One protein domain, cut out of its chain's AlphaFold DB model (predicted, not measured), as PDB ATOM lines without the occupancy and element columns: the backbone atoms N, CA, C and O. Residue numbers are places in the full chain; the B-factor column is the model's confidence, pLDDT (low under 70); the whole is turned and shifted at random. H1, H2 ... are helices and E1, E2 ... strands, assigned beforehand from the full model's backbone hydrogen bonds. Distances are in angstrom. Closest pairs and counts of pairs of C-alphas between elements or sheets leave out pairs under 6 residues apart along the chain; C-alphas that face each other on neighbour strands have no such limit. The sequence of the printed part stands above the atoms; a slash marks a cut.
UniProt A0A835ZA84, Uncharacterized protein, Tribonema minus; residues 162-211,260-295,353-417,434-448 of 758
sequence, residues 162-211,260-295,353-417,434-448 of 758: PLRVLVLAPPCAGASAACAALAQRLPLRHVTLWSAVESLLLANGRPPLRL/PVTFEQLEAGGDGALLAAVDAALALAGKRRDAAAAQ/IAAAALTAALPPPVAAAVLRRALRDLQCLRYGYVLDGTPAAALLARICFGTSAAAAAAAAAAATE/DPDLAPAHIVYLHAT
ATOM      1  N   PRO A 162      56.166  16.730 -23.884       88.69
ATOM      2  CA  PRO A 162      55.721  18.023 -24.384       88.69
ATOM      3  C   PRO A 162      54.494  18.486 -23.594       88.69
ATOM      4  O   PRO A 162      53.467  17.799 -23.558       88.69
ATOM      5  N   LEU A 163      54.574  19.676 -22.995       92.81
ATOM      6  CA  LEU A 163      53.465  20.239 -22.231       92.81
ATOM      7  C   LEU A 163      52.408  20.790 -23.197       92.81
ATOM      8  O   LEU A 163      52.548  21.878 -23.756       92.81
ATOM      9  N   ARG A 164      51.358  20.003 -23.434       95.06
ATOM     10  CA  ARG A 164      50.293  20.301 -24.400       95.06
ATOM     11  C   ARG A 164      49.043  20.742 -23.656       95.06
ATOM     12  O   ARG A 164      48.348  19.915 -23.068       95.06
ATOM     13  N   VAL A 165      48.791  22.045 -23.661       95.50
ATOM     14  CA  VAL A 165      47.695  22.674 -22.921       95.50
ATOM     15  C   VAL A 165      46.667  23.212 -23.905       95.50
ATOM     16  O   VAL A 165      46.989  24.024 -24.769       95.50
ATOM     17  N   LEU A 166      45.418  22.790 -23.756       94.88
ATOM     18  CA  LEU A 166      44.272  23.417 -24.402       94.88
ATOM     19  C   LEU A 166      43.568  24.292 -23.369       94.88
ATOM     20  O   LEU A 166      43.104  23.786 -22.350       94.88
ATOM     21  N   VAL A 167      43.473  25.592 -23.627       93.38
ATOM     22  CA  VAL A 167      42.699  26.495 -22.771       93.38
ATOM     23  C   VAL A 167      41.346  26.713 -23.423       93.38
ATOM     24  O   VAL A 167      41.256  27.292 -24.503       93.38
ATOM     25  N   LEU A 168      40.296  26.236 -22.770       91.25
ATOM     26  CA  LEU A 168      38.917  26.469 -23.163       91.25
ATOM     27  C   LEU A 168      38.352  27.580 -22.297       91.25
ATOM     28  O   LEU A 168      38.460  27.552 -21.072       91.25
ATOM     29  N   ALA A 169      37.729  28.564 -22.928       88.81
ATOM     30  CA  ALA A 169      37.007  29.576 -22.188       88.81
ATOM     31  C   ALA A 169      35.802  30.094 -22.963       88.81
ATOM     32  O   ALA A 169      35.806  30.104 -24.202       88.81
ATOM     33  N   PRO A 170      34.817  30.654 -22.245       85.25
ATOM     34  CA  PRO A 170      33.923  31.620 -22.842       85.25
ATOM     35  C   PRO A 170      34.753  32.737 -23.505       85.25
ATOM     36  O   PRO A 170      35.808  33.139 -23.002       85.25
ATOM     37  N   PRO A 171      34.306  33.299 -24.628       79.19
ATOM     38  CA  PRO A 171      34.982  34.425 -25.230       79.19
ATOM     39  C   PRO A 171      34.855  35.623 -24.289       79.19
ATOM     40  O   PRO A 171      33.950  35.714 -23.459       79.19
ATOM     41  N   CYS A 172      35.827  36.525 -24.383       79.19
ATOM     42  CA  CYS A 172      36.016  37.627 -23.436       79.19
ATOM     43  C   CYS A 172      36.367  37.198 -21.991       79.19
ATOM     44  O   CYS A 172      36.677  38.061 -21.168       79.19
ATOM     45  N   ALA A 173      36.447  35.897 -21.674       85.81
ATOM     46  CA  ALA A 173      37.028  35.431 -20.408       85.81
ATOM     47  C   ALA A 173      38.548  35.682 -20.333       85.81
ATOM     48  O   ALA A 173      39.129  35.668 -19.250       85.81
ATOM     49  N   GLY A 174      39.184  35.994 -21.466       87.69
ATOM     50  CA  GLY A 174      40.615  36.279 -21.543       87.69
ATOM     51  C   GLY A 174      41.473  35.044 -21.814       87.69
ATOM     52  O   GLY A 174      42.644  35.064 -21.451       87.69
ATOM     53  N   ALA A 175      40.928  34.003 -22.463       89.69
ATOM     54  CA  ALA A 175      41.685  32.811 -22.869       89.69
ATOM     55  C   ALA A 175      42.971  33.163 -23.609       89.69
ATOM     56  O   ALA A 175      44.033  32.769 -23.151       89.69
ATOM     57  N   SER A 176      42.908  33.976 -24.665       90.19
ATOM     58  CA  SER A 176      44.092  34.371 -25.436       90.19
ATOM     59  C   SER A 176      45.158  35.063 -24.581       90.19
ATOM     60  O   SER A 176      46.350  34.827 -24.763       90.19
ATOM     61  N   ALA A 177      44.744  35.896 -23.618       90.75
ATOM     62  CA  ALA A 177      45.658  36.572 -22.699       90.75
ATOM     63  C   ALA A 177      46.285  35.585 -21.702       90.75
ATOM     64  O   ALA A 177      47.497  35.609 -21.497       90.75
ATOM     65  N   ALA A 178      45.486  34.673 -21.140       91.81
ATOM     66  CA  ALA A 178      45.974  33.601 -20.278       91.81
ATOM     67  C   ALA A 178      46.910  32.647 -21.037       91.81
ATOM     68  O   ALA A 178      47.965  32.286 -20.522       91.81
ATOM     69  N   CYS A 179      46.579  32.297 -22.282       94.12
ATOM     70  CA  CYS A 179      47.407  31.478 -23.161       94.12
ATOM     71  C   CYS A 179      48.732  32.161 -23.473       94.12
ATOM     72  O   CYS A 179      49.778  31.527 -23.372       94.12
ATOM     73  N   ALA A 180      48.706  33.455 -23.806       92.50
ATOM     74  CA  ALA A 180      49.910  34.239 -24.042       92.50
ATOM     75  C   ALA A 180      50.789  34.317 -22.783       92.50
ATOM     76  O   ALA A 180      52.000  34.119 -22.873       92.50
ATOM     77  N   ALA A 181      50.191  34.533 -21.608       92.69
ATOM     78  CA  ALA A 181      50.907  34.567 -20.335       92.69
ATOM     79  C   ALA A 181      51.515  33.200 -19.967       92.69
ATOM     80  O   ALA A 181      52.671  33.126 -19.547       92.69
ATOM     81  N   LEU A 182      50.770  32.108 -20.171       92.88
ATOM     82  CA  LEU A 182      51.258  30.737 -19.989       92.88
ATOM     83  C   LEU A 182      52.398  30.420 -20.960       92.88
ATOM     84  O   LEU A 182      53.438  29.920 -20.539       92.88
ATOM     85  N   ALA A 183      52.235  30.762 -22.238       93.94
ATOM     86  CA  ALA A 183      53.245  30.572 -23.270       93.94
ATOM     87  C   ALA A 183      54.538  31.343 -22.964       93.94
ATOM     88  O   ALA A 183      55.628  30.793 -23.107       93.94
ATOM     89  N   GLN A 184      54.424  32.580 -22.472       90.69
ATOM     90  CA  GLN A 184      55.569  33.398 -22.071       90.69
ATOM     91  C   GLN A 184      56.306  32.818 -20.855       90.69
ATOM     92  O   GLN A 184      57.532  32.885 -20.795       90.69
ATOM     93  N   ARG A 185      55.576  32.255 -19.883       91.06
ATOM     94  CA  ARG A 185      56.165  31.680 -18.664       91.06
ATOM     95  C   ARG A 185      56.778  30.295 -18.862       91.06
ATOM     96  O   ARG A 185      57.763  29.990 -18.197       91.06
ATOM     97  N   LEU A 186      56.182  29.459 -19.711       87.31
ATOM     98  CA  LEU A 186      56.538  28.041 -19.877       87.31
ATOM     99  C   LEU A 186      57.339  27.753 -21.160       87.31
ATOM    100  O   LEU A 186      57.421  26.610 -21.600       87.31
ATOM    101  N   PRO A 187      58.041  28.761 -21.695       84.69
ATOM    102  CA  PRO A 187      58.506  28.829 -23.092       84.69
ATOM    103  C   PRO A 187      57.716  28.022 -24.143       84.69
ATOM    104  O   PRO A 187      58.303  27.482 -25.083       84.69
ATOM    105  N   LEU A 188      56.391  27.929 -24.008       91.75
ATOM    106  CA  LEU A 188      55.558  27.153 -24.926       91.75
ATOM    107  C   LEU A 188      55.176  27.993 -26.135       91.75
ATOM    108  O   LEU A 188      55.040  29.214 -26.061       91.75
ATOM    109  N   ARG A 189      54.918  27.331 -27.264       93.50
ATOM    110  CA  ARG A 189      54.351  28.025 -28.416       93.50
ATOM    111  C   ARG A 189      52.879  28.332 -28.159       93.50
ATOM    112  O   ARG A 189      52.073  27.416 -28.008       93.50
ATOM    113  N   HIS A 190      52.528  29.614 -28.161       95.19
ATOM    114  CA  HIS A 190      51.135  30.041 -28.232       95.19
ATOM    115  C   HIS A 190      50.617  29.784 -29.650       95.19
ATOM    116  O   HIS A 190      51.091  30.398 -30.608       95.19
ATOM    117  N   VAL A 191      49.686  28.845 -29.791       95.19
ATOM    118  CA  VAL A 191      49.070  28.499 -31.071       95.19
ATOM    119  C   VAL A 191      47.657  29.065 -31.087       95.19
ATOM    120  O   VAL A 191      46.777  28.603 -30.369       95.19
ATOM    121  N   THR A 192      47.440  30.062 -31.938       93.25
ATOM    122  CA  THR A 192      46.113  30.569 -32.308       93.25
ATOM    123  C   THR A 192      45.793  30.164 -33.744       93.25
ATOM    124  O   THR A 192      46.706  29.975 -34.558       93.25
ATOM    125  N   LEU A 193      44.508  30.083 -34.107       91.88
ATOM    126  CA  LEU A 193      44.107  29.842 -35.500       91.88
ATOM    127  C   LEU A 193      44.725  30.877 -36.453       91.88
ATOM    128  O   LEU A 193      45.163  30.526 -37.547       91.88
ATOM    129  N   TRP A 194      44.822  32.134 -36.013       91.31
ATOM    130  CA  TRP A 194      45.478  33.200 -36.764       91.31
ATOM    131  C   TRP A 194      46.960  32.908 -37.007       91.31
ATOM    132  O   TRP A 194      47.395  32.854 -38.157       91.31
ATOM    133  N   SER A 195      47.718  32.623 -35.943       92.56
ATOM    134  CA  SER A 195      49.147  32.292 -36.037       92.56
ATOM    135  C   SER A 195      49.405  31.062 -36.918       92.56
ATOM    136  O   SER A 195      50.416  30.992 -37.621       92.56
ATOM    137  N   ALA A 196      48.474  30.101 -36.923       94.00
ATOM    138  CA  ALA A 196      48.542  28.903 -37.745       94.00
ATOM    139  C   ALA A 196      48.315  29.226 -39.233       94.00
ATOM    140  O   ALA A 196      49.080  28.759 -40.080       94.00
ATOM    141  N   VAL A 197      47.338  30.083 -39.556       93.56
ATOM    142  CA  VAL A 197      47.122  30.580 -40.926       93.56
ATOM    143  C   VAL A 197      48.308  31.413 -41.408       93.56
ATOM    144  O   VAL A 197      48.776  31.210 -42.526       93.56
ATOM    145  N   GLU A 198      48.839  32.316 -40.584       93.19
ATOM    146  CA  GLU A 198      50.031  33.093 -40.944       93.19
ATOM    147  C   GLU A 198      51.242  32.195 -41.198       93.19
ATOM    148  O   GLU A 198      51.937  32.373 -42.199       93.19
ATOM    149  N   SER A 199      51.466  31.197 -40.338       92.06
ATOM    150  CA  SER A 199      52.547  30.221 -40.517       92.06
ATOM    151  C   SER A 199      52.400  29.463 -41.840       92.06
ATOM    152  O   SER A 199      53.385  29.294 -42.559       92.06
ATOM    153  N   LEU A 200      51.175  29.055 -42.196       94.19
ATOM    154  CA  LEU A 200      50.883  28.393 -43.470       94.19
ATOM    155  C   LEU A 200      51.162  29.311 -44.671       94.19
ATOM    156  O   LEU A 200      51.774  28.878 -45.648       94.19
ATOM    157  N   LEU A 201      50.739  30.575 -44.609       93.19
ATOM    158  CA  LEU A 201      50.970  31.549 -45.680       93.19
ATOM    159  C   LEU A 201      52.466  31.812 -45.882       93.19
ATOM    160  O   LEU A 201      52.951  31.749 -47.013       93.19
ATOM    161  N   LEU A 202      53.203  32.034 -44.792       92.31
ATOM    162  CA  LEU A 202      54.645  32.275 -44.821       92.31
ATOM    163  C   LEU A 202      55.418  31.069 -45.368       92.31
ATOM    164  O   LEU A 202      56.301  31.245 -46.207       92.31
ATOM    165  N   ALA A 203      55.056  29.849 -44.958       91.06
ATOM    166  CA  ALA A 203      55.671  28.618 -45.461       91.06
ATOM    167  C   ALA A 203      55.497  28.438 -46.982       91.06
ATOM    168  O   ALA A 203      56.330  27.809 -47.628       91.06
ATOM    169  N   ASN A 204      54.451  29.036 -47.560       93.62
ATOM    170  CA  ASN A 204      54.154  29.002 -48.992       93.62
ATOM    171  C   ASN A 204      54.567  30.291 -49.731       93.62
ATOM    172  O   ASN A 204      54.069  30.570 -50.824       93.62
ATOM    173  N   GLY A 205      55.455  31.102 -49.141       93.56
ATOM    174  CA  GLY A 205      56.000  32.310 -49.770       93.56
ATOM    175  C   GLY A 205      54.989  33.446 -49.947       93.56
ATOM    176  O   GLY A 205      55.210  34.348 -50.756       93.56
ATOM    177  N   ARG A 206      53.870  33.417 -49.216       91.44
ATOM    178  CA  ARG A 206      52.854  34.471 -49.257       91.44
ATOM    179  C   ARG A 206      53.096  35.509 -48.168       91.44
ATOM    180  O   ARG A 206      53.600  35.167 -47.096       91.44
ATOM    181  N   PRO A 207      52.737  36.782 -48.412       88.75
ATOM    182  CA  PRO A 207      52.806  37.784 -47.363       88.75
ATOM    183  C   PRO A 207      51.885  37.378 -46.201       88.75
ATOM    184  O   PRO A 207      50.816  36.810 -46.446       88.75
ATOM    185  N   PRO A 208      52.268  37.683 -44.947       88.56
ATOM    186  CA  PRO A 208      51.393  37.459 -43.803       88.56
ATOM    187  C   PRO A 208      50.095  38.250 -43.985       88.56
ATOM    188  O   PRO A 208      50.075  39.253 -44.712       88.56
ATOM    189  N   LEU A 209      49.023  37.816 -43.317       83.31
ATOM    190  CA  LEU A 209      47.744  38.521 -43.325       83.31
ATOM    191  C   LEU A 209      47.924  39.901 -42.697       83.31
ATOM    192  O   LEU A 209      47.748  40.115 -41.505       83.31
ATOM    193  N   ARG A 210      48.265  40.889 -43.519       78.12
ATOM    194  CA  ARG A 210      48.182  42.276 -43.101       78.12
ATOM    195  C   ARG A 210      46.711  42.633 -43.099       78.12
ATOM    196  O   ARG A 210      46.092  42.715 -44.159       78.12
ATOM    197  N   LEU A 211      46.167  42.883 -41.913       61.94
ATOM    198  CA  LEU A 211      44.984  43.725 -41.789       61.94
ATOM    199  C   LEU A 211      45.305  45.006 -42.564       61.94
ATOM    200  O   LEU A 211      46.226  45.737 -42.192       61.94
ATOM    201  N   PRO A 260      31.937  21.280 -50.805       82.75
ATOM    202  CA  PRO A 260      32.621  21.381 -49.524       82.75
ATOM    203  C   PRO A 260      33.839  20.455 -49.522       82.75
ATOM    204  O   PRO A 260      33.714  19.250 -49.735       82.75
ATOM    205  N   VAL A 261      35.020  21.039 -49.312       88.56
ATOM    206  CA  VAL A 261      36.264  20.277 -49.226       88.56
ATOM    207  C   VAL A 261      36.253  19.514 -47.907       88.56
ATOM    208  O   VAL A 261      36.069  20.103 -46.839       88.56
ATOM    209  N   THR A 262      36.415  18.199 -47.987       89.81
ATOM    210  CA  THR A 262      36.470  17.338 -46.801       89.81
ATOM    211  C   THR A 262      37.830  17.451 -46.116       89.81
ATOM    212  O   THR A 262      38.833  17.784 -46.749       89.81
ATOM    213  N   PHE A 263      37.883  17.150 -44.818       86.31
ATOM    214  CA  PHE A 263      39.138  17.133 -44.061       86.31
ATOM    215  C   PHE A 263      40.177  16.175 -44.680       86.31
ATOM    216  O   PHE A 263      41.344  16.533 -44.807       86.31
ATOM    217  N   GLU A 264      39.736  15.012 -45.170       87.00
ATOM    218  CA  GLU A 264      40.576  14.014 -45.854       87.00
ATOM    219  C   GLU A 264      41.248  14.572 -47.103       87.00
ATOM    220  O   GLU A 264      42.441  14.374 -47.320       87.00
ATOM    221  N   GLN A 265      40.493  15.306 -47.922       91.94
ATOM    222  CA  GLN A 265      41.025  15.930 -49.131       91.94
ATOM    223  C   GLN A 265      42.070  17.002 -48.802       91.94
ATOM    224  O   GLN A 265      43.024  17.173 -49.562       91.94
ATOM    225  N   LEU A 266      41.910  17.705 -47.677       92.12
ATOM    226  CA  LEU A 266      42.872  18.705 -47.216       92.12
ATOM    227  C   LEU A 266      44.157  18.056 -46.696       92.12
ATOM    228  O   LEU A 266      45.238  18.509 -47.061       92.12
ATOM    229  N   GLU A 267      44.061  16.988 -45.899       87.69
ATOM    230  CA  GLU A 267      45.249  16.267 -45.425       87.69
ATOM    231  C   GLU A 267      45.982  15.553 -46.567       87.69
ATOM    232  O   GLU A 267      47.204  15.662 -46.671       87.69
ATOM    233  N   ALA A 268      45.256  14.882 -47.466       91.31
ATOM    234  CA  ALA A 268      45.849  14.169 -48.597       91.31
ATOM    235  C   ALA A 268      46.468  15.123 -49.634       91.31
ATOM    236  O   ALA A 268      47.470  14.796 -50.269       91.31
ATOM    237  N   GLY A 269      45.881  16.311 -49.807       92.38
ATOM    238  CA  GLY A 269      46.369  17.339 -50.727       92.38
ATOM    239  C   GLY A 269      47.526  18.189 -50.184       92.38
ATOM    240  O   GLY A 269      48.060  19.023 -50.923       92.38
ATOM    241  N   GLY A 270      47.913  17.993 -48.918       93.69
ATOM    242  CA  GLY A 270      49.005  18.708 -48.258       93.69
ATOM    243  C   GLY A 270      48.818  20.229 -48.197       93.69
ATOM    244  O   GLY A 270      47.711  20.762 -48.310       93.69
ATOM    245  N   ASP A 271      49.933  20.953 -48.049       92.69
ATOM    246  CA  ASP A 271      49.928  22.414 -47.874       92.69
ATOM    247  C   ASP A 271      49.282  23.151 -49.064       92.69
ATOM    248  O   ASP A 271      48.661  24.194 -48.870       92.69
ATOM    249  N   GLY A 272      49.358  22.599 -50.281       94.25
ATOM    250  CA  GLY A 272      48.774  23.205 -51.482       94.25
ATOM    251  C   GLY A 272      47.242  23.226 -51.476       94.25
ATOM    252  O   GLY A 272      46.639  24.265 -51.753       94.25
ATOM    253  N   ALA A 273      46.600  22.106 -51.125       94.50
ATOM    254  CA  ALA A 273      45.142  22.041 -51.006       94.50
ATOM    255  C   ALA A 273      44.636  22.888 -49.833       94.50
ATOM    256  O   ALA A 273      43.635  23.598 -49.960       94.50
ATOM    257  N   LEU A 274      45.369  22.867 -48.717       93.75
ATOM    258  CA  LEU A 274      45.058  23.665 -47.540       93.75
ATOM    259  C   LEU A 274      45.120  25.169 -47.838       93.75
ATOM    260  O   LEU A 274      44.197  25.910 -47.500       93.75
ATOM    261  N   LEU A 275      46.167  25.612 -48.538       94.19
ATOM    262  CA  LEU A 275      46.334  27.001 -48.960       94.19
ATOM    263  C   LEU A 275      45.212  27.449 -49.906       94.19
ATOM    264  O   LEU A 275      44.651  28.527 -49.719       94.19
ATOM    265  N   ALA A 276      44.836  26.608 -50.874       94.44
ATOM    266  CA  ALA A 276      43.732  26.895 -51.789       94.44
ATOM    267  C   ALA A 276      42.381  27.019 -51.058       94.44
ATOM    268  O   ALA A 276      41.566  27.880 -51.396       94.44
ATOM    269  N   ALA A 277      42.148  26.196 -50.030       94.06
ATOM    270  CA  ALA A 277      40.943  26.268 -49.211       94.06
ATOM    271  C   ALA A 277      40.905  27.533 -48.337       94.06
ATOM    272  O   ALA A 277      39.863  28.191 -48.257       94.06
ATOM    273  N   VAL A 278      42.038  27.915 -47.735       92.81
ATOM    274  CA  VAL A 278      42.175  29.176 -46.988       92.81
ATOM    275  C   VAL A 278      41.929  30.375 -47.908       92.81
ATOM    276  O   VAL A 278      41.153  31.260 -47.559       92.81
ATOM    277  N   ASP A 279      42.497  30.381 -49.115       92.38
ATOM    278  CA  ASP A 279      42.265  31.442 -50.101       92.38
ATOM    279  C   ASP A 279      40.800  31.556 -50.510       92.38
ATOM    280  O   ASP A 279      40.255  32.659 -50.579       92.38
ATOM    281  N   ALA A 280      40.150  30.424 -50.784       92.25
ATOM    282  CA  ALA A 280      38.745  30.392 -51.157       92.25
ATOM    283  C   ALA A 280      37.859  30.944 -50.031       92.25
ATOM    284  O   ALA A 280      36.948  31.734 -50.295       92.25
ATOM    285  N   ALA A 281      38.157  30.585 -48.780       89.38
ATOM    286  CA  ALA A 281      37.456  31.086 -47.604       89.38
ATOM    287  C   ALA A 281      37.674  32.597 -47.399       89.38
ATOM    288  O   ALA A 281      36.706  33.340 -47.220       89.38
ATOM    289  N   LEU A 282      38.915  33.082 -47.513       87.06
ATOM    290  CA  LEU A 282      39.237  34.509 -47.414       87.06
ATOM    291  C   LEU A 282      38.600  35.321 -48.552       87.06
ATOM    292  O   LEU A 282      38.047  36.397 -48.317       87.06
ATOM    293  N   ALA A 283      38.602  34.797 -49.780       88.00
ATOM    294  CA  ALA A 283      37.944  35.425 -50.923       88.00
ATOM    295  C   ALA A 283      36.418  35.474 -50.747       88.00
ATOM    296  O   ALA A 283      35.784  36.473 -51.097       88.00
ATOM    297  N   LEU A 284      35.812  34.423 -50.186       86.25
ATOM    298  CA  LEU A 284      34.386  34.398 -49.871       86.25
ATOM    299  C   LEU A 284      34.035  35.410 -48.772       86.25
ATOM    300  O   LEU A 284      33.045  36.129 -48.905       86.25
ATOM    301  N   ALA A 285      34.861  35.508 -47.728       81.38
ATOM    302  CA  ALA A 285      34.719  36.517 -46.682       81.38
ATOM    303  C   ALA A 285      34.812  37.940 -47.260       81.38
ATOM    304  O   ALA A 285      33.979  38.790 -46.937       81.38
ATOM    305  N   GLY A 286      35.743  38.178 -48.192       82.81
ATOM    306  CA  GLY A 286      35.846  39.428 -48.951       82.81
ATOM    307  C   GLY A 286      34.585  39.737 -49.766       82.81
ATOM    308  O   GLY A 286      34.014  40.814 -49.629       82.81
ATOM    309  N   LYS A 287      34.063  38.770 -50.530       85.38
ATOM    310  CA  LYS A 287      32.816  38.946 -51.301       85.38
ATOM    311  C   LYS A 287      31.608  39.236 -50.411       85.38
ATOM    312  O   LYS A 287      30.776  40.067 -50.767       85.38
ATOM    313  N   ARG A 288      31.496  38.568 -49.257       78.81
ATOM    314  CA  ARG A 288      30.432  38.832 -48.271       78.81
ATOM    315  C   ARG A 288      30.545  40.243 -47.703       78.81
ATOM    316  O   ARG A 288      29.528  40.922 -47.587       78.81
ATOM    317  N   ARG A 289      31.769  40.700 -47.416       74.81
ATOM    318  CA  ARG A 289      32.043  42.080 -47.001       74.81
ATOM    319  C   ARG A 289      31.578  43.080 -48.061       74.81
ATOM    320  O   ARG A 289      30.841  44.008 -47.739       74.81
ATOM    321  N   ASP A 290      31.948  42.861 -49.317       78.25
ATOM    322  CA  ASP A 290      31.616  43.777 -50.409       78.25
ATOM    323  C   ASP A 290      30.103  43.771 -50.724       78.25
ATOM    324  O   ASP A 290      29.511  44.814 -51.003       78.25
ATOM    325  N   ALA A 291      29.436  42.616 -50.603       74.50
ATOM    326  CA  ALA A 291      27.985  42.497 -50.767       74.50
ATOM    327  C   ALA A 291      27.204  43.189 -49.637       74.50
ATOM    328  O   ALA A 291      26.236  43.901 -49.913       74.50
ATOM    329  N   ALA A 292      27.640  43.027 -48.383       69.25
ATOM    330  CA  ALA A 292      27.081  43.760 -47.248       69.25
ATOM    331  C   ALA A 292      27.248  45.274 -47.443       69.25
ATOM    332  O   ALA A 292      26.329  46.043 -47.161       69.25
ATOM    333  N   ALA A 293      28.380  45.700 -48.014       68.56
ATOM    334  CA  ALA A 293      28.604  47.100 -48.327       68.56
ATOM    335  C   ALA A 293      27.673  47.649 -49.411       68.56
ATOM    336  O   ALA A 293      27.144  48.752 -49.273       68.56
ATOM    337  N   ALA A 294      27.410  46.866 -50.455       74.94
ATOM    338  CA  ALA A 294      26.497  47.253 -51.526       74.94
ATOM    339  C   ALA A 294      25.032  47.379 -51.060       74.94
ATOM    340  O   ALA A 294      24.282  48.197 -51.597       74.94
ATOM    341  N   GLN A 295      24.613  46.604 -50.056       72.06
ATOM    342  CA  GLN A 295      23.250  46.648 -49.513       72.06
ATOM    343  C   GLN A 295      22.984  47.873 -48.615       72.06
ATOM    344  O   GLN A 295      21.825  48.217 -48.393       72.06
ATOM    345  N   ILE A 353      39.237  40.639 -32.239       50.97
ATOM    346  CA  ILE A 353      38.222  40.702 -33.296       50.97
ATOM    347  C   ILE A 353      38.713  40.051 -34.604       50.97
ATOM    348  O   ILE A 353      37.910  39.464 -35.332       50.97
ATOM    349  N   ALA A 354      40.015  40.106 -34.911       63.16
ATOM    350  CA  ALA A 354      40.564  39.529 -36.143       63.16
ATOM    351  C   ALA A 354      40.558  37.991 -36.108       63.16
ATOM    352  O   ALA A 354      40.132  37.354 -37.076       63.16
ATOM    353  N   ALA A 355      40.930  37.402 -34.969       64.38
ATOM    354  CA  ALA A 355      40.894  35.959 -34.752       64.38
ATOM    355  C   ALA A 355      39.459  35.402 -34.799       64.38
ATOM    356  O   ALA A 355      39.207  34.388 -35.455       64.38
ATOM    357  N   ALA A 356      38.492  36.095 -34.185       66.12
ATOM    358  CA  ALA A 356      37.082  35.706 -34.240       66.12
ATOM    359  C   ALA A 356      36.518  35.769 -35.673       66.12
ATOM    360  O   ALA A 356      35.841  34.841 -36.118       66.12
ATOM    361  N   ALA A 357      36.845  36.824 -36.428       71.88
ATOM    362  CA  ALA A 357      36.429  36.963 -37.822       71.88
ATOM    363  C   ALA A 357      37.032  35.874 -38.722       71.88
ATOM    364  O   ALA A 357      36.337  35.337 -39.584       71.88
ATOM    365  N   LEU A 358      38.301  35.518 -38.506       79.38
ATOM    366  CA  LEU A 358      38.964  34.435 -39.230       79.38
ATOM    367  C   LEU A 358      38.344  33.071 -38.896       79.38
ATOM    368  O   LEU A 358      38.078  32.285 -39.802       79.38
ATOM    369  N   THR A 359      38.049  32.820 -37.617       76.69
ATOM    370  CA  THR A 359      37.379  31.590 -37.158       76.69
ATOM    371  C   THR A 359      35.991  31.450 -37.779       76.69
ATOM    372  O   THR A 359      35.621  30.369 -38.221       76.69
ATOM    373  N   ALA A 360      35.239  32.549 -37.888       79.12
ATOM    374  CA  ALA A 360      33.938  32.558 -38.555       79.12
ATOM    375  C   ALA A 360      34.030  32.443 -40.090       79.12
ATOM    376  O   ALA A 360      33.069  32.029 -40.741       79.12
ATOM    377  N   ALA A 361      35.155  32.849 -40.687       85.94
ATOM    378  CA  ALA A 361      35.370  32.805 -42.130       85.94
ATOM    379  C   ALA A 361      35.815  31.424 -42.627       85.94
ATOM    380  O   ALA A 361      35.467  31.039 -43.745       85.94
ATOM    381  N   LEU A 362      36.591  30.691 -41.824       90.06
ATOM    382  CA  LEU A 362      37.119  29.382 -42.191       90.06
ATOM    383  C   LEU A 362      36.107  28.271 -41.872       90.06
ATOM    384  O   LEU A 362      35.648  28.171 -40.737       90.06
ATOM    385  N   PRO A 363      35.788  27.382 -42.833       91.50
ATOM    386  CA  PRO A 363      35.036  26.171 -42.531       91.50
ATOM    387  C   PRO A 363      35.750  25.342 -41.445       91.50
ATOM    388  O   PRO A 363      36.980  25.228 -41.513       91.50
ATOM    389  N   PRO A 364      35.033  24.704 -40.499       90.50
ATOM    390  CA  PRO A 364      35.656  23.933 -39.418       90.50
ATOM    391  C   PRO A 364      36.683  22.881 -39.879       90.50
ATOM    392  O   PRO A 364      37.747  22.812 -39.265       90.50
ATOM    393  N   PRO A 365      36.472  22.130 -40.985       91.31
ATOM    394  CA  PRO A 365      37.484  21.208 -41.507       91.31
ATOM    395  C   PRO A 365      38.780  21.910 -41.933       91.31
ATOM    396  O   PRO A 365      39.872  21.407 -41.685       91.31
ATOM    397  N   VAL A 366      38.671  23.098 -42.536       93.19
ATOM    398  CA  VAL A 366      39.831  23.893 -42.965       93.19
ATOM    399  C   VAL A 366      40.565  24.437 -41.748       93.19
ATOM    400  O   VAL A 366      41.779  24.287 -41.654       93.19
ATOM    401  N   ALA A 367      39.842  25.014 -40.784       92.62
ATOM    402  CA  ALA A 367      40.433  25.525 -39.552       92.62
ATOM    403  C   ALA A 367      41.147  24.417 -38.754       92.62
ATOM    404  O   ALA A 367      42.273  24.619 -38.300       92.62
ATOM    405  N   ALA A 368      40.543  23.229 -38.648       92.44
ATOM    406  CA  ALA A 368      41.149  22.089 -37.969       92.44
ATOM    407  C   ALA A 368      42.399  21.586 -38.697       92.44
ATOM    408  O   ALA A 368      43.394  21.295 -38.040       92.44
ATOM    409  N   ALA A 369      42.386  21.526 -40.032       92.88
ATOM    410  CA  ALA A 369      43.547  21.104 -40.816       92.88
ATOM    411  C   ALA A 369      44.707  22.110 -40.703       92.88
ATOM    412  O   ALA A 369      45.861  21.708 -40.541       92.88
ATOM    413  N   VAL A 370      44.406  23.416 -40.700       94.56
ATOM    414  CA  VAL A 370      45.398  24.476 -40.454       94.56
ATOM    415  C   VAL A 370      45.994  24.370 -39.051       94.56
ATOM    416  O   VAL A 370      47.217  24.412 -38.906       94.56
ATOM    417  N   LEU A 371      45.163  24.180 -38.023       94.38
ATOM    418  CA  LEU A 371      45.647  23.975 -36.658       94.38
ATOM    419  C   LEU A 371      46.484  22.701 -36.549       94.38
ATOM    420  O   LEU A 371      47.601  22.766 -36.048       94.38
ATOM    421  N   ARG A 372      46.023  21.569 -37.092       94.50
ATOM    422  CA  ARG A 372      46.754  20.294 -37.056       94.50
ATOM    423  C   ARG A 372      48.122  20.414 -37.723       94.50
ATOM    424  O   ARG A 372      49.119  19.923 -37.200       94.50
ATOM    425  N   ARG A 373      48.203  21.143 -38.841       94.69
ATOM    426  CA  ARG A 373      49.466  21.464 -39.518       94.69
ATOM    427  C   ARG A 373      50.414  22.284 -38.638       94.69
ATOM    428  O   ARG A 373      51.615  22.012 -38.652       94.69
ATOM    429  N   ALA A 374      49.895  23.261 -37.892       94.56
ATOM    430  CA  ALA A 374      50.678  24.072 -36.958       94.56
ATOM    431  C   ALA A 374      51.101  23.291 -35.700       94.56
ATOM    432  O   ALA A 374      52.222  23.456 -35.227       94.56
ATOM    433  N   LEU A 375      50.246  22.404 -35.186       95.00
ATOM    434  CA  LEU A 375      50.551  21.524 -34.053       95.00
ATOM    435  C   LEU A 375      51.564  20.428 -34.416       95.00
ATOM    436  O   LEU A 375      52.317  19.986 -33.557       95.00
ATOM    437  N   ARG A 376      51.651  20.048 -35.697       93.50
ATOM    438  CA  ARG A 376      52.715  19.187 -36.245       93.50
ATOM    439  C   ARG A 376      54.040  19.919 -36.492       93.50
ATOM    440  O   ARG A 376      54.995  19.299 -36.960       93.50
ATOM    441  N   ASP A 377      54.135  21.224 -36.223       91.38
ATOM    442  CA  ASP A 377      55.440  21.891 -36.221       91.38
ATOM    443  C   ASP A 377      56.330  21.241 -35.152       91.38
ATOM    444  O   ASP A 377      55.885  20.967 -34.036       91.38
ATOM    445  N   LEU A 378      57.604  21.021 -35.482       84.50
ATOM    446  CA  LEU A 378      58.594  20.440 -34.576       84.50
ATOM    447  C   LEU A 378      58.656  21.170 -33.230       84.50
ATOM    448  O   LEU A 378      58.951  20.538 -32.223       84.50
ATOM    449  N   GLN A 379      58.377  22.478 -33.190       86.88
ATOM    450  CA  GLN A 379      58.306  23.207 -31.921       86.88
ATOM    451  C   GLN A 379      57.138  22.742 -31.038       86.88
ATOM    452  O   GLN A 379      57.328  22.544 -29.846       86.88
ATOM    453  N   CYS A 380      55.959  22.514 -31.611       92.50
ATOM    454  CA  CYS A 380      54.789  22.053 -30.863       92.50
ATOM    455  C   CYS A 380      54.949  20.595 -30.414       92.50
ATOM    456  O   CYS A 380      54.666  20.277 -29.264       92.50
ATOM    457  N   LEU A 381      55.454  19.723 -31.296       88.75
ATOM    458  CA  LEU A 381      55.669  18.304 -30.987       88.75
ATOM    459  C   LEU A 381      56.752  18.089 -29.924       88.75
ATOM    460  O   LEU A 381      56.650  17.168 -29.121       88.75
ATOM    461  N   ARG A 382      57.801  18.921 -29.926       83.06
ATOM    462  CA  ARG A 382      58.912  18.797 -28.974       83.06
ATOM    463  C   ARG A 382      58.595  19.493 -27.660       83.06
ATOM    464  O   ARG A 382      58.591  18.855 -26.625       83.06
ATOM    465  N   TYR A 383      58.313  20.788 -27.686       85.44
ATOM    466  CA  TYR A 383      58.215  21.587 -26.462       85.44
ATOM    467  C   TYR A 383      56.817  21.535 -25.848       85.44
ATOM    468  O   TYR A 383      56.643  21.841 -24.671       85.44
ATOM    469  N   GLY A 384      55.824  21.135 -26.640       93.38
ATOM    470  CA  GLY A 384      54.425  21.340 -26.327       93.38
ATOM    471  C   GLY A 384      53.921  22.680 -26.854       93.38
ATOM    472  O   GLY A 384      54.595  23.405 -27.592       93.38
ATOM    473  N   TYR A 385      52.687  22.998 -26.501       96.06
ATOM    474  CA  TYR A 385      51.981  24.163 -27.006       96.06
ATOM    475  C   TYR A 385      50.911  24.603 -26.010       96.06
ATOM    476  O   TYR A 385      50.429  23.808 -25.204       96.06
ATOM    477  N   VAL A 386      50.508  25.868 -26.111       96.62
ATOM    478  CA  VAL A 386      49.270  26.365 -25.508       96.62
ATOM    479  C   VAL A 386      48.332  26.738 -26.643       96.62
ATOM    480  O   VAL A 386      48.616  27.668 -27.400       96.62
ATOM    481  N   LEU A 387      47.257  25.970 -26.802       95.25
ATOM    482  CA  LEU A 387      46.246  26.187 -27.825       95.25
ATOM    483  C   LEU A 387      45.120  27.037 -27.244       95.25
ATOM    484  O   LEU A 387      44.484  26.651 -26.262       95.25
ATOM    485  N   ASP A 388      44.880  28.177 -27.882       91.88
ATOM    486  CA  ASP A 388      43.774  29.068 -27.549       91.88
ATOM    487  C   ASP A 388      42.464  28.518 -28.130       91.88
ATOM    488  O   ASP A 388      42.245  28.506 -29.348       91.88
ATOM    489  N   GLY A 389      41.612  27.999 -27.252       82.31
ATOM    490  CA  GLY A 389      40.319  27.440 -27.599       82.31
ATOM    491  C   GLY A 389      39.203  28.479 -27.518       82.31
ATOM    492  O   GLY A 389      38.856  28.973 -26.449       82.31
ATOM    493  N   THR A 390      38.569  28.761 -28.656       72.50
ATOM    494  CA  THR A 390      37.284  29.482 -28.709       72.50
ATOM    495  C   THR A 390      36.112  28.575 -28.279       72.50
ATOM    496  O   THR A 390      36.277  27.367 -28.175       72.50
ATOM    497  N   PRO A 391      34.880  29.070 -28.075       52.78
ATOM    498  CA  PRO A 391      33.721  28.210 -27.778       52.78
ATOM    499  C   PRO A 391      33.398  27.206 -28.896       52.78
ATOM    500  O   PRO A 391      32.984  26.081 -28.637       52.78
ATOM    501  N   ALA A 392      33.676  27.573 -30.153       69.56
ATOM    502  CA  ALA A 392      33.635  26.647 -31.287       69.56
ATOM    503  C   ALA A 392      34.764  25.596 -31.238       69.56
ATOM    504  O   ALA A 392      34.777  24.653 -32.035       69.56
ATOM    505  N   ALA A 393      35.716  25.739 -30.310       68.12
ATOM    506  CA  ALA A 393      36.862  24.861 -30.189       68.12
ATOM    507  C   ALA A 393      36.519  23.485 -29.649       68.12
ATOM    508  O   ALA A 393      37.323  22.605 -29.877       68.12
ATOM    509  N   ALA A 394      35.364  23.231 -29.025       73.50
ATOM    510  CA  ALA A 394      35.005  21.852 -28.672       73.50
ATOM    511  C   ALA A 394      34.842  20.992 -29.938       73.50
ATOM    512  O   ALA A 394      35.483  19.955 -30.100       73.50
ATOM    513  N   LEU A 395      34.051  21.478 -30.899       81.50
ATOM    514  CA  LEU A 395      33.906  20.847 -32.210       81.50
ATOM    515  C   LEU A 395      35.231  20.853 -32.971       81.50
ATOM    516  O   LEU A 395      35.637  19.823 -33.507       81.50
ATOM    517  N   LEU A 396      35.922  21.996 -33.001       85.75
ATOM    518  CA  LEU A 396      37.199  22.106 -33.700       85.75
ATOM    519  C   LEU A 396      38.253  21.163 -33.113       85.75
ATOM    520  O   LEU A 396      38.996  20.568 -33.877       85.75
ATOM    521  N   ALA A 397      38.292  20.988 -31.792       85.50
ATOM    522  CA  ALA A 397      39.182  20.078 -31.081       85.50
ATOM    523  C   ALA A 397      38.858  18.629 -31.432       85.50
ATOM    524  O   ALA A 397      39.771  17.876 -31.749       85.50
ATOM    525  N   ARG A 398      37.575  18.243 -31.484       85.00
ATOM    526  CA  ARG A 398      37.181  16.894 -31.929       85.00
ATOM    527  C   ARG A 398      37.653  16.603 -33.355       85.00
ATOM    528  O   ARG A 398      38.138  15.510 -33.619       85.00
ATOM    529  N   ILE A 399      37.559  17.583 -34.256       89.06
ATOM    530  CA  ILE A 399      38.066  17.453 -35.633       89.06
ATOM    531  C   ILE A 399      39.605  17.472 -35.665       89.06
ATOM    532  O   ILE A 399      40.212  16.704 -36.399       89.06
ATOM    533  N   CYS A 400      40.244  18.348 -34.890       89.88
ATOM    534  CA  CYS A 400      41.690  18.581 -34.921       89.88
ATOM    535  C   CYS A 400      42.486  17.436 -34.281       89.88
ATOM    536  O   CYS A 400      43.555  17.088 -34.779       89.88
ATOM    537  N   PHE A 401      41.955  16.847 -33.206       92.25
ATOM    538  CA  PHE A 401      42.612  15.804 -32.424       92.25
ATOM    539  C   PHE A 401      42.095  14.396 -32.712       92.25
ATOM    540  O   PHE A 401      42.680  13.451 -32.209       92.25
ATOM    541  N   GLY A 402      41.036  14.210 -33.503       89.50
ATOM    542  CA  GLY A 402      40.614  12.869 -33.908       89.50
ATOM    543  C   GLY A 402      41.639  12.206 -34.841       89.50
ATOM    544  O   GLY A 402      42.093  12.811 -35.811       89.50
ATOM    545  N   THR A 403      41.990  10.942 -34.591       82.12
ATOM    546  CA  THR A 403      42.818  10.128 -35.512       82.12
ATOM    547  C   THR A 403      42.100   9.844 -36.828       82.12
ATOM    548  O   THR A 403      42.724   9.757 -37.884       82.12
ATOM    549  N   SER A 404      40.778   9.699 -36.754       75.62
ATOM    550  CA  SER A 404      39.925   9.251 -37.840       75.62
ATOM    551  C   SER A 404      39.273  10.434 -38.535       75.62
ATOM    552  O   SER A 404      38.516  11.208 -37.943       75.62
ATOM    553  N   ALA A 405      39.494  10.529 -39.840       68.38
ATOM    554  CA  ALA A 405      38.801  11.505 -40.653       68.38
ATOM    555  C   ALA A 405      37.281  11.248 -40.738       68.38
ATOM    556  O   ALA A 405      36.505  12.188 -40.919       68.38
ATOM    557  N   ALA A 406      36.835  10.015 -40.462       68.25
ATOM    558  CA  ALA A 406      35.423   9.702 -40.269       68.25
ATOM    559  C   ALA A 406      34.870  10.302 -38.963       68.25
ATOM    560  O   ALA A 406      33.736  10.774 -38.949       68.25
ATOM    561  N   ALA A 407      35.666  10.364 -37.888       68.12
ATOM    562  CA  ALA A 407      35.277  11.056 -36.656       68.12
ATOM    563  C   ALA A 407      35.180  12.576 -36.875       68.12
ATOM    564  O   ALA A 407      34.228  13.209 -36.420       68.12
ATOM    565  N   ALA A 408      36.105  13.148 -37.652       67.00
ATOM    566  CA  ALA A 408      36.040  14.539 -38.094       67.00
ATOM    567  C   ALA A 408      34.794  14.826 -38.955       67.00
ATOM    568  O   ALA A 408      34.104  15.824 -38.734       67.00
ATOM    569  N   ALA A 409      34.474  13.945 -39.909       69.94
ATOM    570  CA  ALA A 409      33.290  14.061 -40.756       69.94
ATOM    571  C   ALA A 409      31.986  13.912 -39.956       69.94
ATOM    572  O   ALA A 409      31.055  14.686 -40.168       69.94
ATOM    573  N   ALA A 410      31.933  12.983 -38.997       75.50
ATOM    574  CA  ALA A 410      30.788  12.807 -38.107       75.50
ATOM    575  C   ALA A 410      30.586  14.018 -37.184       75.50
ATOM    576  O   ALA A 410      29.461  14.488 -37.032       75.50
ATOM    577  N   ALA A 411      31.664  14.579 -36.622       69.62
ATOM    578  CA  ALA A 411      31.599  15.799 -35.817       69.62
ATOM    579  C   ALA A 411      31.132  17.009 -36.644       69.62
ATOM    580  O   ALA A 411      30.314  17.800 -36.176       69.62
ATOM    581  N   ALA A 412      31.604  17.132 -37.889       67.44
ATOM    582  CA  ALA A 412      31.148  18.168 -38.812       67.44
ATOM    583  C   ALA A 412      29.672  17.979 -39.211       67.44
ATOM    584  O   ALA A 412      28.923  18.952 -39.242       67.44
ATOM    585  N   ALA A 413      29.229  16.743 -39.465       74.62
ATOM    586  CA  ALA A 413      27.835  16.434 -39.781       74.62
ATOM    587  C   ALA A 413      26.904  16.751 -38.600       74.62
ATOM    588  O   ALA A 413      25.934  17.486 -38.776       74.62
ATOM    589  N   ALA A 414      27.263  16.319 -37.385       70.06
ATOM    590  CA  ALA A 414      26.495  16.567 -36.164       70.06
ATOM    591  C   ALA A 414      26.303  18.065 -35.867       70.06
ATOM    592  O   ALA A 414      25.242  18.483 -35.411       70.06
ATOM    593  N   ALA A 415      27.297  18.896 -36.191       62.44
ATOM    594  CA  ALA A 415      27.194  20.351 -36.071       62.44
ATOM    595  C   ALA A 415      26.085  20.953 -36.943       62.44
ATOM    596  O   ALA A 415      25.452  21.943 -36.575       62.44
ATOM    597  N   THR A 416      25.865  20.345 -38.108       64.12
ATOM    598  CA  THR A 416      24.880  20.785 -39.100       64.12
ATOM    599  C   THR A 416      23.466  20.316 -38.748       64.12
ATOM    600  O   THR A 416      22.500  20.923 -39.201       64.12
ATOM    601  N   GLU A 417      23.335  19.275 -37.917       64.25
ATOM    602  CA  GLU A 417      22.061  18.628 -37.566       64.25
ATOM    603  C   GLU A 417      21.547  18.964 -36.149       64.25
ATOM    604  O   GLU A 417      20.622  18.321 -35.650       64.25
ATOM    605  N   ASP A 434      44.510  11.509 -31.553       90.62
ATOM    606  CA  ASP A 434      45.869  11.483 -32.085       90.62
ATOM    607  C   ASP A 434      46.843  11.707 -30.916       90.62
ATOM    608  O   ASP A 434      46.908  12.830 -30.406       90.62
ATOM    609  N   PRO A 435      47.575  10.673 -30.456       88.75
ATOM    610  CA  PRO A 435      48.347  10.742 -29.218       88.75
ATOM    611  C   PRO A 435      49.518  11.719 -29.316       88.75
ATOM    612  O   PRO A 435      50.009  12.176 -28.284       88.75
ATOM    613  N   ASP A 436      49.945  12.084 -30.529       88.81
ATOM    614  CA  ASP A 436      51.025  13.044 -30.754       88.81
ATOM    615  C   ASP A 436      50.521  14.488 -30.644       88.81
ATOM    616  O   ASP A 436      51.244  15.386 -30.204       88.81
ATOM    617  N   LEU A 437      49.255  14.724 -30.996       92.62
ATOM    618  CA  LEU A 437      48.684  16.066 -31.068       92.62
ATOM    619  C   LEU A 437      47.740  16.393 -29.926       92.62
ATOM    620  O   LEU A 437      47.630  17.570 -29.602       92.62
ATOM    621  N   ALA A 438      47.066  15.412 -29.335       93.38
ATOM    622  CA  ALA A 438      46.063  15.640 -28.309       93.38
ATOM    623  C   ALA A 438      46.646  16.405 -27.104       93.38
ATOM    624  O   ALA A 438      47.791  16.159 -26.702       93.38
ATOM    625  N   PRO A 439      45.890  17.357 -26.529       94.25
ATOM    626  CA  PRO A 439      46.319  18.056 -25.332       94.25
ATOM    627  C   PRO A 439      46.376  17.074 -24.160       94.25
ATOM    628  O   PRO A 439      45.439  16.313 -23.938       94.25
ATOM    629  N   ALA A 440      47.467  17.119 -23.397       93.31
ATOM    630  CA  ALA A 440      47.598  16.362 -22.151       93.31
ATOM    631  C   ALA A 440      46.845  17.049 -20.999       93.31
ATOM    632  O   ALA A 440      46.449  16.403 -20.033       93.31
ATOM    633  N   HIS A 441      46.637  18.366 -21.110       93.94
ATOM    634  CA  HIS A 441      45.938  19.166 -20.113       93.94
ATOM    635  C   HIS A 441      44.888  20.052 -20.771       93.94
ATOM    636  O   HIS A 441      45.180  20.771 -21.730       93.94
ATOM    637  N   ILE A 442      43.679  20.040 -20.216       92.81
ATOM    638  CA  ILE A 442      42.594  20.926 -20.622       92.81
ATOM    639  C   ILE A 442      42.286  21.852 -19.450       92.81
ATOM    640  O   ILE A 442      41.938  21.406 -18.358       92.81
ATOM    641  N   VAL A 443      42.457  23.151 -19.671       92.50
ATOM    642  CA  VAL A 443      42.194  24.193 -18.679       92.50
ATOM    643  C   VAL A 443      40.905  24.894 -19.061       92.50
ATOM    644  O   VAL A 443      40.843  25.539 -20.105       92.50
ATOM    645  N   TYR A 444      39.893  24.800 -18.204       90.62
ATOM    646  CA  TYR A 444      38.647  25.533 -18.375       90.62
ATOM    647  C   TYR A 444      38.707  26.826 -17.565       90.62
ATOM    648  O   TYR A 444      38.792  26.799 -16.336       90.62
ATOM    649  N   LEU A 445      38.664  27.969 -18.247       90.25
ATOM    650  CA  LEU A 445      38.485  29.252 -17.576       90.25
ATOM    651  C   LEU A 445      36.998  29.452 -17.314       90.25
ATOM    652  O   LEU A 445      36.218  29.712 -18.234       90.25
ATOM    653  N   HIS A 446      36.611  29.332 -16.050       87.12
ATOM    654  CA  HIS A 446      35.239  29.558 -15.647       87.12
ATOM    655  C   HIS A 446      34.988  31.059 -15.486       87.12
ATOM    656  O   HIS A 446      35.698  31.751 -14.758       87.12
ATOM    657  N   ALA A 447      33.944  31.560 -16.140       86.88
ATOM    658  CA  ALA A 447      33.431  32.902 -15.919       86.88
ATOM    659  C   ALA A 447      31.907  32.835 -15.907       86.88
ATOM    660  O   ALA A 447      31.284  32.281 -16.814       86.88
ATOM    661  N   THR A 448      31.298  33.381 -14.862       90.44
ATOM    662  CA  THR A 448      29.842  33.449 -14.766       90.44
ATOM    663  C   THR A 448      29.288  34.384 -15.842       90.44
ATOM    664  O   THR A 448      29.944  35.340 -16.270       90.44
TER     665      THR A 448
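What this domain is: This is residues 162 to 211, 260 to 295, 353 to 417 and 434 to 448 of the 758 residues of an uncharacterized protein of Tribonema minus (UniProt A0A835ZA84). A small parallel sheet, with H1 along one face, is joined to a cluster of crossed helices round H6, and the far end of the long helix H4 sticks out with residues 289 to 295. H8 and H9 form a helical hairpin beside H6, while H7 sits at the sheet's side on the face opposite H1. The 166 printed residues include nine named helices and four named strands, along the chain E1 H1 E2 H2 H3 H4 H5 H6 H7 E3 H8 H9 E4; the sheet's order is E2 E3 E1 E4, all parallel. The class is mixed, and the whole is compact, with a radius of gyration of the C-alphas of 15.7 A and spans of 45 by 39 by 35 A.

Where its parts are: The strands are E2, residues 189 to 191; E3, 384 to 389, 15.4 A long; E1, 163 to 168, 15.9 A long, with C-alpha 163 at (53.465, 20.239, -22.231); and E4, 441 to 445, 12.8 A long, with C-alpha 445 at (38.485, 29.252, -17.576). The helices are H1, 175 to 185; H2, 193 to 203; H3, 263 to 268; H4, 270 to 295, 38.0 A long, with C-alpha 295 at (23.250, 46.648, -49.513); H5, 353 to 361; H6, 364 to 375, 16.0 A long; H7, 378 to 383; H8, 393 to 401; and H9, 405 to 416, 16.8 A long.

How they stand to each other: In the sheet, N 386 and O 189 of E3 and E2 are 2.9 A apart, N 387 and O 165 of E3 and E1 2.8 A, and N 443 and O 166 of E4 and E1 2.8 A, each within hydrogen-bond range. E1, H1 and E2 form a split strand-helix-strand unit, two parallel strands with E3 between them, and its crossover is right-handed. H1 is on the sheet over E3 at a height of 7.9 A, along the strands. H7 is on the opposite face, and H6 and H8 only graze the sheet. H6 is the hub: it touches H8 at Ala 368 and Cys 400, C-alphas 4.7 A apart, and H2 at Ala 374 and Ala 196, 5.3 A, both at a steep tilt. It also touches H3, H4 and, only just, with 3 pairs of C-alphas within 8 A, H9. H8 and H9 run opposite ways at a shallow tilt of 17 degrees. H5 touches H4, about perpendicular at 75 degrees, with C-alphas 361 and 285 5.9 A apart. Every O i to N i+4 pair is within hydrogen-bond range in H1 to H8, and 7 of 8 in H9.

The domain as a whole: The C-alphas of Pro 162 and Gln 295 are the farthest apart, 50.1 A. Residues 212 to 259, 296 to 352 and 418 to 433 are not printed, with gaps of 26.7, 22.9 and 25.5 A between the C-alphas across the cuts. Of the links printed whole, none is long. The mean pLDDT of the printed part is 85.9; 20 residues are under 70, among them 353 to 356 and 405 to 409.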